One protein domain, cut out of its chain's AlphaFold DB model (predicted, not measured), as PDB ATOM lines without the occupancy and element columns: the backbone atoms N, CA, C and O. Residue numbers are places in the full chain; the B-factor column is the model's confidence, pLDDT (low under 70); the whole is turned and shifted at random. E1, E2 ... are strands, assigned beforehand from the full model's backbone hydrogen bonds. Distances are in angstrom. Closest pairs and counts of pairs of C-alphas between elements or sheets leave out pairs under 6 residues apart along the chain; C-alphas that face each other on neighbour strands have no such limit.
ATOM      1  N   VAL A 212     181.189 232.155 207.181       91.88
ATOM      2  CA  VAL A 212     180.612 233.500 207.277       91.88
ATOM      3  C   VAL A 212     179.953 233.827 205.939       91.88
ATOM      4  O   VAL A 212     180.558 233.678 204.879       91.88
ATOM      5  N   VAL A 213     178.693 234.251 205.969       93.88
ATOM      6  CA  VAL A 213     177.969 234.664 204.762       93.88
ATOM      7  C   VAL A 213     178.352 236.108 204.444       93.88
ATOM      8  O   VAL A 213     177.721 237.035 204.941       93.88
ATOM      9  N   GLU A 214     179.382 236.300 203.614       90.62
ATOM     10  CA  GLU A 214     179.974 237.619 203.311       90.62
ATOM     11  C   GLU A 214     178.950 238.674 202.864       90.62
ATOM     12  O   GLU A 214     179.021 239.831 203.269       90.62
ATOM     13  N   SER A 215     177.941 238.275 202.080       91.19
ATOM     14  CA  SER A 215     176.879 239.175 201.605       91.19
ATOM     15  C   SER A 215     175.923 239.660 202.703       91.19
ATOM     16  O   SER A 215     175.090 240.524 202.444       91.19
ATOM     17  N   ALA A 216     175.996 239.078 203.900       89.12
ATOM     18  CA  ALA A 216     175.162 239.379 205.060       89.12
ATOM     19  C   ALA A 216     176.012 239.811 206.272       89.12
ATOM     20  O   ALA A 216     175.639 239.579 207.425       89.12
ATOM     21  N   VAL A 217     177.163 240.433 205.998       90.75
ATOM     22  CA  VAL A 217     178.009 241.095 206.995       90.75
ATOM     23  C   VAL A 217     177.777 242.605 206.934       90.75
ATOM     24  O   VAL A 217     177.714 243.210 205.865       90.75
ATOM     25  N   SER A 218     177.644 243.220 208.102       90.75
ATOM     26  CA  SER A 218     177.494 244.660 208.299       90.75
ATOM     27  C   SER A 218     178.414 245.131 209.429       90.75
ATOM     28  O   SER A 218     179.099 244.329 210.056       90.75
ATOM     29  N   GLN A 219     178.407 246.432 209.729       88.12
ATOM     30  CA  GLN A 219     179.206 246.988 210.830       88.12
ATOM     31  C   GLN A 219     178.795 246.467 212.217       88.12
ATOM     32  O   GLN A 219     179.576 246.578 213.153       88.12
ATOM     33  N   THR A 220     177.580 245.930 212.364       88.81
ATOM     34  CA  THR A 220     177.019 245.535 213.669       88.81
ATOM     35  C   THR A 220     176.525 244.094 213.712       88.81
ATOM     36  O   THR A 220     175.993 243.664 214.730       88.81
ATOM     37  N   ALA A 221     176.620 243.358 212.605       88.56
ATOM     38  CA  ALA A 221     176.094 242.004 212.510       88.56
ATOM     39  C   ALA A 221     176.853 241.200 211.461       88.56
ATOM     40  O   ALA A 221     177.227 241.724 210.412       88.56
ATOM     41  N   PHE A 222     176.997 239.912 211.725       90.88
ATOM     42  CA  PHE A 222     177.494 238.919 210.788       90.88
ATOM     43  C   PHE A 222     176.531 237.736 210.783       90.88
ATOM     44  O   PHE A 222     175.829 237.488 211.762       90.88
ATOM     45  N   THR A 223     176.493 237.007 209.672       92.62
ATOM     46  CA  THR A 223     175.670 235.803 209.543       92.62
ATOM     47  C   THR A 223     176.574 234.591 209.397       92.62
ATOM     48  O   THR A 223     177.457 234.566 208.538       92.62
ATOM     49  N   LEU A 224     176.333 233.579 210.225       93.06
ATOM     50  CA  LEU A 224     177.032 232.301 210.193       93.06
ATOM     51  C   LEU A 224     176.165 231.243 209.496       93.06
ATOM     52  O   LEU A 224     174.941 231.261 209.602       93.06
ATOM     53  N   ARG A 225     176.800 230.316 208.775       93.31
ATOM     54  CA  ARG A 225     176.144 229.182 208.111       93.31
ATOM     55  C   ARG A 225     176.971 227.913 208.268       93.31
ATOM     56  O   ARG A 225     178.159 227.907 207.950       93.31
ATOM     57  N   TRP A 226     176.316 226.832 208.671       92.81
ATOM     58  CA  TRP A 226     176.897 225.502 208.844       92.81
ATOM     59  C   TRP A 226     175.920 224.415 208.366       92.81
ATOM     60  O   TRP A 226     174.728 224.694 208.203       92.81
ATOM     61  N   PRO A 227     176.395 223.188 208.076       90.81
ATOM     62  CA  PRO A 227     175.500 222.071 207.796       90.81
ATOM     63  C   PRO A 227     174.690 221.705 209.045       90.81
ATOM     64  O   PRO A 227     175.229 221.643 210.149       90.81
ATOM     65  N   ALA A 228     173.400 221.423 208.859       85.00
ATOM     66  CA  ALA A 228     172.554 220.917 209.934       85.00
ATOM     67  C   ALA A 228     173.095 219.578 210.463       85.00
ATOM     68  O   ALA A 228     173.572 218.739 209.691       85.00
ATOM     69  N   LEU A 229     173.001 219.373 211.779       82.88
ATOM     70  CA  LEU A 229     173.397 218.127 212.417       82.88
ATOM     71  C   LEU A 229     172.457 217.031 211.919       82.88
ATOM     72  O   LEU A 229     171.236 217.189 211.948       82.88
ATOM     73  N   ASN A 230     173.020 215.918 211.451       78.69
ATOM     74  CA  ASN A 230     172.200 214.792 211.038       78.69
ATOM     75  C   ASN A 230     171.582 214.130 212.276       78.69
ATOM     76  O   ASN A 230     172.243 213.379 212.987       78.69
ATOM     77  N   THR A 231     170.303 214.404 212.517       75.19
ATOM     78  CA  THR A 231     169.531 213.838 213.627       75.19
ATOM     79  C   THR A 231     168.711 212.618 213.215       75.19
ATOM     80  O   THR A 231     167.917 212.140 214.012       75.19
ATOM     81  N   SER A 232     168.890 212.072 212.005       77.62
ATOM     82  CA  SER A 232     168.057 210.962 211.497       77.62
ATOM     83  C   SER A 232     168.124 209.706 212.372       77.62
ATOM     84  O   SER A 232     167.125 209.007 212.521       77.62
ATOM     85  N   ASP A 233     169.285 209.451 212.981       70.75
ATOM     86  CA  ASP A 233     169.526 208.315 213.880       70.75
ATOM     87  C   ASP A 233     169.354 208.686 215.366       70.75
ATOM     88  O   ASP A 233     169.658 207.897 216.265       70.75
ATOM     89  N   ILE A 234     168.875 209.902 215.645       69.06
ATOM     90  CA  ILE A 234     168.710 210.456 216.986       69.06
ATOM     91  C   ILE A 234     167.228 210.788 217.187       69.06
ATOM     92  O   ILE A 234     166.533 211.266 216.297       69.06
ATOM     93  N   ASP A 235     166.707 210.553 218.388       71.56
ATOM     94  CA  ASP A 235     165.415 211.129 218.755       71.56
ATOM     95  C   ASP A 235     165.527 212.658 218.666       71.56
ATOM     96  O   ASP A 235     166.298 213.257 219.412       71.56
ATOM     97  N   HIS A 236     164.786 213.285 217.749       68.69
ATOM     98  CA  HIS A 236     164.827 214.728 217.488       68.69
ATOM     99  C   HIS A 236     164.632 215.583 218.749       68.69
ATOM    100  O   HIS A 236     165.113 216.705 218.801       68.69
ATOM    101  N   ARG A 237     163.994 215.045 219.796       74.00
ATOM    102  CA  ARG A 237     163.828 215.716 221.097       74.00
ATOM    103  C   ARG A 237     165.122 215.804 221.916       74.00
ATOM    104  O   ARG A 237     165.146 216.487 222.934       74.00
ATOM    105  N   LYS A 238     166.169 215.073 221.526       73.69
ATOM    106  CA  LYS A 238     167.484 215.065 222.186       73.69
ATOM    107  C   LYS A 238     168.419 216.139 221.643       73.69
ATOM    108  O   LYS A 238     169.342 216.527 222.351       73.69
ATOM    109  N   PHE A 239     168.202 216.600 220.412       81.94
ATOM    110  CA  PHE A 239     168.910 217.758 219.885       81.94
ATOM    111  C   PHE A 239     168.156 219.015 220.313       81.94
ATOM    112  O   PHE A 239     167.004 219.198 219.933       81.94
ATOM    113  N   LEU A 240     168.787 219.836 221.152       84.81
ATOM    114  CA  LEU A 240     168.164 221.058 221.660       84.81
ATOM    115  C   LEU A 240     168.492 222.278 220.803       84.81
ATOM    116  O   LEU A 240     167.680 223.191 220.756       84.81
ATOM    117  N   GLY A 241     169.668 222.298 220.174       88.44
ATOM    118  CA  GLY A 241     170.178 223.458 219.458       88.44
ATOM    119  C   GLY A 241     171.703 223.490 219.416       88.44
ATOM    120  O   GLY A 241     172.377 222.511 219.749       88.44
ATOM    121  N   TYR A 242     172.235 224.635 219.010       88.25
ATOM    122  CA  TYR A 242     173.653 224.944 218.927       88.25
ATOM    123  C   TYR A 242     174.031 226.013 219.948       88.25
ATOM    124  O   TYR A 242     173.396 227.065 220.012       88.25
ATOM    125  N   ASP A 243     175.124 225.774 220.668       87.38
ATOM    126  CA  ASP A 243     175.811 226.801 221.446       87.38
ATOM    127  C   ASP A 243     176.896 227.441 220.579       87.38
ATOM    128  O   ASP A 243     177.863 226.791 220.175       87.38
ATOM    129  N   ILE A 244     176.735 228.727 220.287       88.75
ATOM    130  CA  ILE A 244     177.674 229.529 219.510       88.75
ATOM    131  C   ILE A 244     178.464 230.396 220.482       88.75
ATOM    132  O   ILE A 244     177.896 231.240 221.179       88.75
ATOM    133  N   LEU A 245     179.782 230.207 220.500       86.94
ATOM    134  CA  LEU A 245     180.699 231.043 221.262       86.94
ATOM    135  C   LEU A 245     181.560 231.880 220.323       86.94
ATOM    136  O   LEU A 245     182.103 231.366 219.346       86.94
ATOM    137  N   TYR A 246     181.679 233.170 220.619       87.19
ATOM    138  CA  TYR A 246     182.478 234.106 219.833       87.19
ATOM    139  C   TYR A 246     183.152 235.138 220.740       87.19
ATOM    140  O   TYR A 246     182.639 235.474 221.805       87.19
ATOM    141  N   LYS A 247     184.316 235.638 220.324       85.56
ATOM    142  CA  LYS A 247     185.099 236.640 221.054       85.56
ATOM    143  C   LYS A 247     185.675 237.644 220.061       85.56
ATOM    144  O   LYS A 247     186.077 237.266 218.962       85.56
ATOM    145  N   GLU A 248     185.680 238.916 220.440       84.44
ATOM    146  CA  GLU A 248     186.394 239.948 219.691       84.44
ATOM    147  C   GLU A 248     187.893 239.832 219.987       84.44
ATOM    148  O   GLU A 248     188.294 239.760 221.148       84.44
ATOM    149  N   VAL A 249     188.713 239.781 218.939       84.62
ATOM    150  CA  VAL A 249     190.170 239.641 219.039       84.62
ATOM    151  C   VAL A 249     190.850 240.657 218.132       84.62
ATOM    152  O   VAL A 249     190.354 240.952 217.045       84.62
ATOM    153  N   GLU A 250     191.994 241.192 218.564       86.31
ATOM    154  CA  GLU A 250     192.760 242.164 217.768       86.31
ATOM    155  C   GLU A 250     193.362 241.532 216.498       86.31
ATOM    156  O   GLU A 250     193.504 242.200 215.472       86.31
ATOM    157  N   TRP A 251     193.694 240.239 216.548       85.38
ATOM    158  CA  TRP A 251     194.160 239.437 215.415       85.38
ATOM    159  C   TRP A 251     193.769 237.963 215.595       85.38
ATOM    160  O   TRP A 251     193.426 237.528 216.692       85.38
ATOM    161  N   GLU A 252     193.833 237.185 214.512       82.12
ATOM    162  CA  GLU A 252     193.632 235.732 214.555       82.12
ATOM    163  C   GLU A 252     194.756 235.069 215.367       82.12
ATOM    164  O   GLU A 252     195.901 234.999 214.915       82.12
ATOM    165  N   ASP A 253     194.439 234.602 216.575       81.94
ATOM    166  CA  ASP A 253     195.349 233.807 217.398       81.94
ATOM    167  C   ASP A 253     195.003 232.312 217.267       81.94
ATOM    168  O   ASP A 253     193.972 231.871 217.782       81.94
ATOM    169  N   PRO A 254     195.851 231.503 216.606       79.69
ATOM    170  CA  PRO A 254     195.607 230.074 216.432       79.69
ATOM    171  C   PRO A 254     195.701 229.267 217.737       79.69
ATOM    172  O   PRO A 254     195.349 228.089 217.735       79.69
ATOM    173  N   ASN A 255     196.196 229.857 218.831       80.75
ATOM    174  CA  ASN A 255     196.281 229.204 220.138       80.75
ATOM    175  C   ASN A 255     195.137 229.591 221.083       80.75
ATOM    176  O   ASN A 255     195.092 229.063 222.191       80.75
ATOM    177  N   LEU A 256     194.233 230.484 220.669       78.56
ATOM    178  CA  LEU A 256     193.121 230.929 221.500       78.56
ATOM    179  C   LEU A 256     192.166 229.764 221.789       78.56
ATOM    180  O   LEU A 256     191.531 229.228 220.878       78.56
ATOM    181  N   SER A 257     192.033 229.395 223.063       78.81
ATOM    182  CA  SER A 257     191.097 228.364 223.504       78.81
ATOM    183  C   SER A 257     189.852 228.959 224.158       78.81
ATOM    184  O   SER A 257     189.895 229.967 224.864       78.81
ATOM    185  N   ILE A 258     188.727 228.257 224.011       72.75
ATOM    186  CA  ILE A 258     187.505 228.507 224.790       72.75
ATOM    187  C   ILE A 258     187.742 228.415 226.309       72.75
ATOM    188  O   ILE A 258     186.996 228.993 227.100       72.75
ATOM    189  N   ASP A 259     188.773 227.676 226.722       66.81
ATOM    190  CA  ASP A 259     189.087 227.433 228.127       66.81
ATOM    191  C   ASP A 259     189.974 228.515 228.762       66.81
ATOM    192  O   ASP A 259     190.028 228.581 229.991       66.81
ATOM    193  N   ASP A 260     190.628 229.372 227.967       60.56
ATOM    194  CA  ASP A 260     191.638 230.315 228.472       60.56
ATOM    195  C   ASP A 260     191.030 231.479 229.286       60.56
ATOM    196  O   ASP A 260     191.712 232.032 230.145       60.56
ATOM    197  N   ASP A 261     189.723 231.758 229.141       55.22
ATOM    198  CA  ASP A 261     189.044 232.920 229.751       55.22
ATOM    199  C   ASP A 261     187.723 232.583 230.476       55.22
ATOM    200  O   ASP A 261     186.785 233.385 230.536       55.22
ATOM    201  N   ARG A 262     187.604 231.382 231.057       52.50
ATOM    202  CA  ARG A 262     186.428 231.002 231.867       52.50
ATOM    203  C   ARG A 262     186.455 231.637 233.268       52.50
ATOM    204  O   ARG A 262     186.566 230.939 234.277       52.50
ATOM    205  N   SER A 263     186.296 232.959 233.358       47.44
ATOM    206  CA  SER A 263     185.848 233.595 234.607       47.44
ATOM    207  C   SER A 263     184.373 233.244 234.832       47.44
ATOM    208  O   SER A 263     183.552 233.312 233.922       47.44
ATOM    209  N   SER A 264     184.010 232.828 236.049       42.88
ATOM    210  CA  SER A 264     182.607 232.536 236.415       42.88
ATOM    211  C   SER A 264     181.729 233.798 236.491       42.88
ATOM    212  O   SER A 264     180.532 233.700 236.757       42.88
ATOM    213  N   CYS A 265     182.322 234.969 236.261       55.09
ATOM    214  CA  CYS A 265     181.672 236.266 236.163       55.09
ATOM    215  C   CYS A 265     181.951 236.844 234.767       55.09
ATOM    216  O   CYS A 265     183.043 236.656 234.238       55.09
ATOM    217  N   GLN A 266     180.970 237.532 234.174       51.72
ATOM    218  CA  GLN A 266     181.131 238.253 232.906       51.72
ATOM    219  C   GLN A 266     182.129 239.408 233.080       51.72
ATOM    220  O   GLN A 266     181.740 240.548 233.328       51.72
ATOM    221  N   ASP A 267     183.416 239.100 232.979       54.00
ATOM    222  CA  ASP A 267     184.471 240.088 232.809       54.00
ATOM    223  C   ASP A 267     184.585 240.447 231.316       54.00
ATOM    224  O   ASP A 267     184.208 239.670 230.435       54.00
ATOM    225  N   THR A 268     185.095 241.641 231.016       54.94
ATOM    226  CA  THR A 268     185.145 242.237 229.665       54.94
ATOM    227  C   THR A 268     186.002 241.479 228.645       54.94
ATOM    228  O   THR A 268     185.996 241.844 227.476       54.94
ATOM    229  N   ASP A 269     186.728 240.448 229.077       62.12
ATOM    230  CA  ASP A 269     187.617 239.612 228.256       62.12
ATOM    231  C   ASP A 269     187.062 238.181 228.056       62.12
ATOM    232  O   ASP A 269     187.764 237.267 227.629       62.12
ATOM    233  N   SER A 270     185.788 237.963 228.405       69.31
ATOM    234  CA  SER A 270     185.132 236.654 228.331       69.31
ATOM    235  C   SER A 270     184.483 236.376 226.969       69.31
ATOM    236  O   SER A 270     184.152 237.279 226.200       69.31
ATOM    237  N   TRP A 271     184.289 235.091 226.668       80.31
ATOM    238  CA  TRP A 271     183.557 234.628 225.488       80.31
ATOM    239  C   TRP A 271     182.081 235.050 225.535       80.31
ATOM    240  O   TRP A 271     181.396 234.827 226.537       80.31
ATOM    241  N   TYR A 272     181.565 235.582 224.426       84.31
ATOM    242  CA  TYR A 272     180.128 235.766 224.230       84.31
ATOM    243  C   TYR A 272     179.467 234.432 223.889       84.31
ATOM    244  O   TYR A 272     180.073 233.565 223.261       84.31
ATOM    245  N   TYR A 273     178.206 234.287 224.291       84.50
ATOM    246  CA  TYR A 273     177.418 233.068 224.135       84.50
ATOM    247  C   TYR A 273     176.074 233.376 223.474       84.50
ATOM    248  O   TYR A 273     175.376 234.309 223.878       84.50
ATOM    249  N   HIS A 274     175.692 232.556 222.498       87.62
ATOM    250  CA  HIS A 274     174.384 232.582 221.855       87.62
ATOM    251  C   HIS A 274     173.873 231.156 221.630       87.62
ATOM    252  O   HIS A 274     174.608 230.320 221.116       87.62
ATOM    253  N   PHE A 275     172.617 230.893 221.990       88.75
ATOM    254  CA  PHE A 275     171.963 229.605 221.763       88.75
ATOM    255  C   PHE A 275     170.971 229.711 220.603       88.75
ATOM    256  O   PHE A 275     170.062 230.540 220.667       88.75
ATOM    257  N   GLU A 276     171.128 228.850 219.600       88.31
ATOM    258  CA  GLU A 276     170.232 228.722 218.443       88.31
ATOM    259  C   GLU A 276     169.505 227.369 218.508       88.31
ATOM    260  O   GLU A 276     170.146 226.326 218.376       88.31
ATOM    261  N   GLY A 277     168.191 227.387 218.748       81.94
ATOM    262  CA  GLY A 277     167.350 226.193 218.952       81.94
ATOM    263  C   GLY A 277     166.600 225.711 217.717       81.94
ATOM    264  O   GLY A 277     166.296 226.547 216.841       81.94
TER     265      GLY A 277
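What this domain is: This is residues 212 to 277 of the 277 residues of the protein "Insulin-like receptor (inferred by orthology to a D. melanogaster protein)" of Nippostrongylus brasiliensis (UniProt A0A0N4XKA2). With little regular structure, the model is mostly long loops, set about one small antiparallel hairpin of two strands, E1 and E2. A long unnamed stretch, residues 212 to 241, leads into E1, a second, residues 247 to 271, loops from E1 back to E2, and residues 232 to 238 and 250 to 255 stick out. The printed part has 66 residues, 10 of them in the named strands, no named helix, and the class all strand. It is loose, with a radius of gyration of the C-alphas of 15.2 A and spans of 40 by 35 by 22 A.

How they stand to each other: E1, residues 242 to 246, and E2, residues 272 to 276, form a hairpin, antiparallel at 156 degrees between their directions. C-alphas 243 and 275 face each other at 4.8 A. N 244 and O 274 are within hydrogen-bond range at 2.8 A, as are N 274 and O 244 at 2.9 A.

Where its parts are: E1 begins at C-alpha 242 (173.653, 224.944, 218.927) and is 12.8 A long. E2 is 13.5 A long and ends at C-alpha 276 (170.232, 228.722, 218.443).

The domain as a whole: The C-alphas farthest apart, of Asp 235 and Glu 250, are 41.4 A apart. The printed part has no cut; the 25-residue link from E1 to E2 is long. Residues 234, 236 and 259 to 270 have pLDDT under 70.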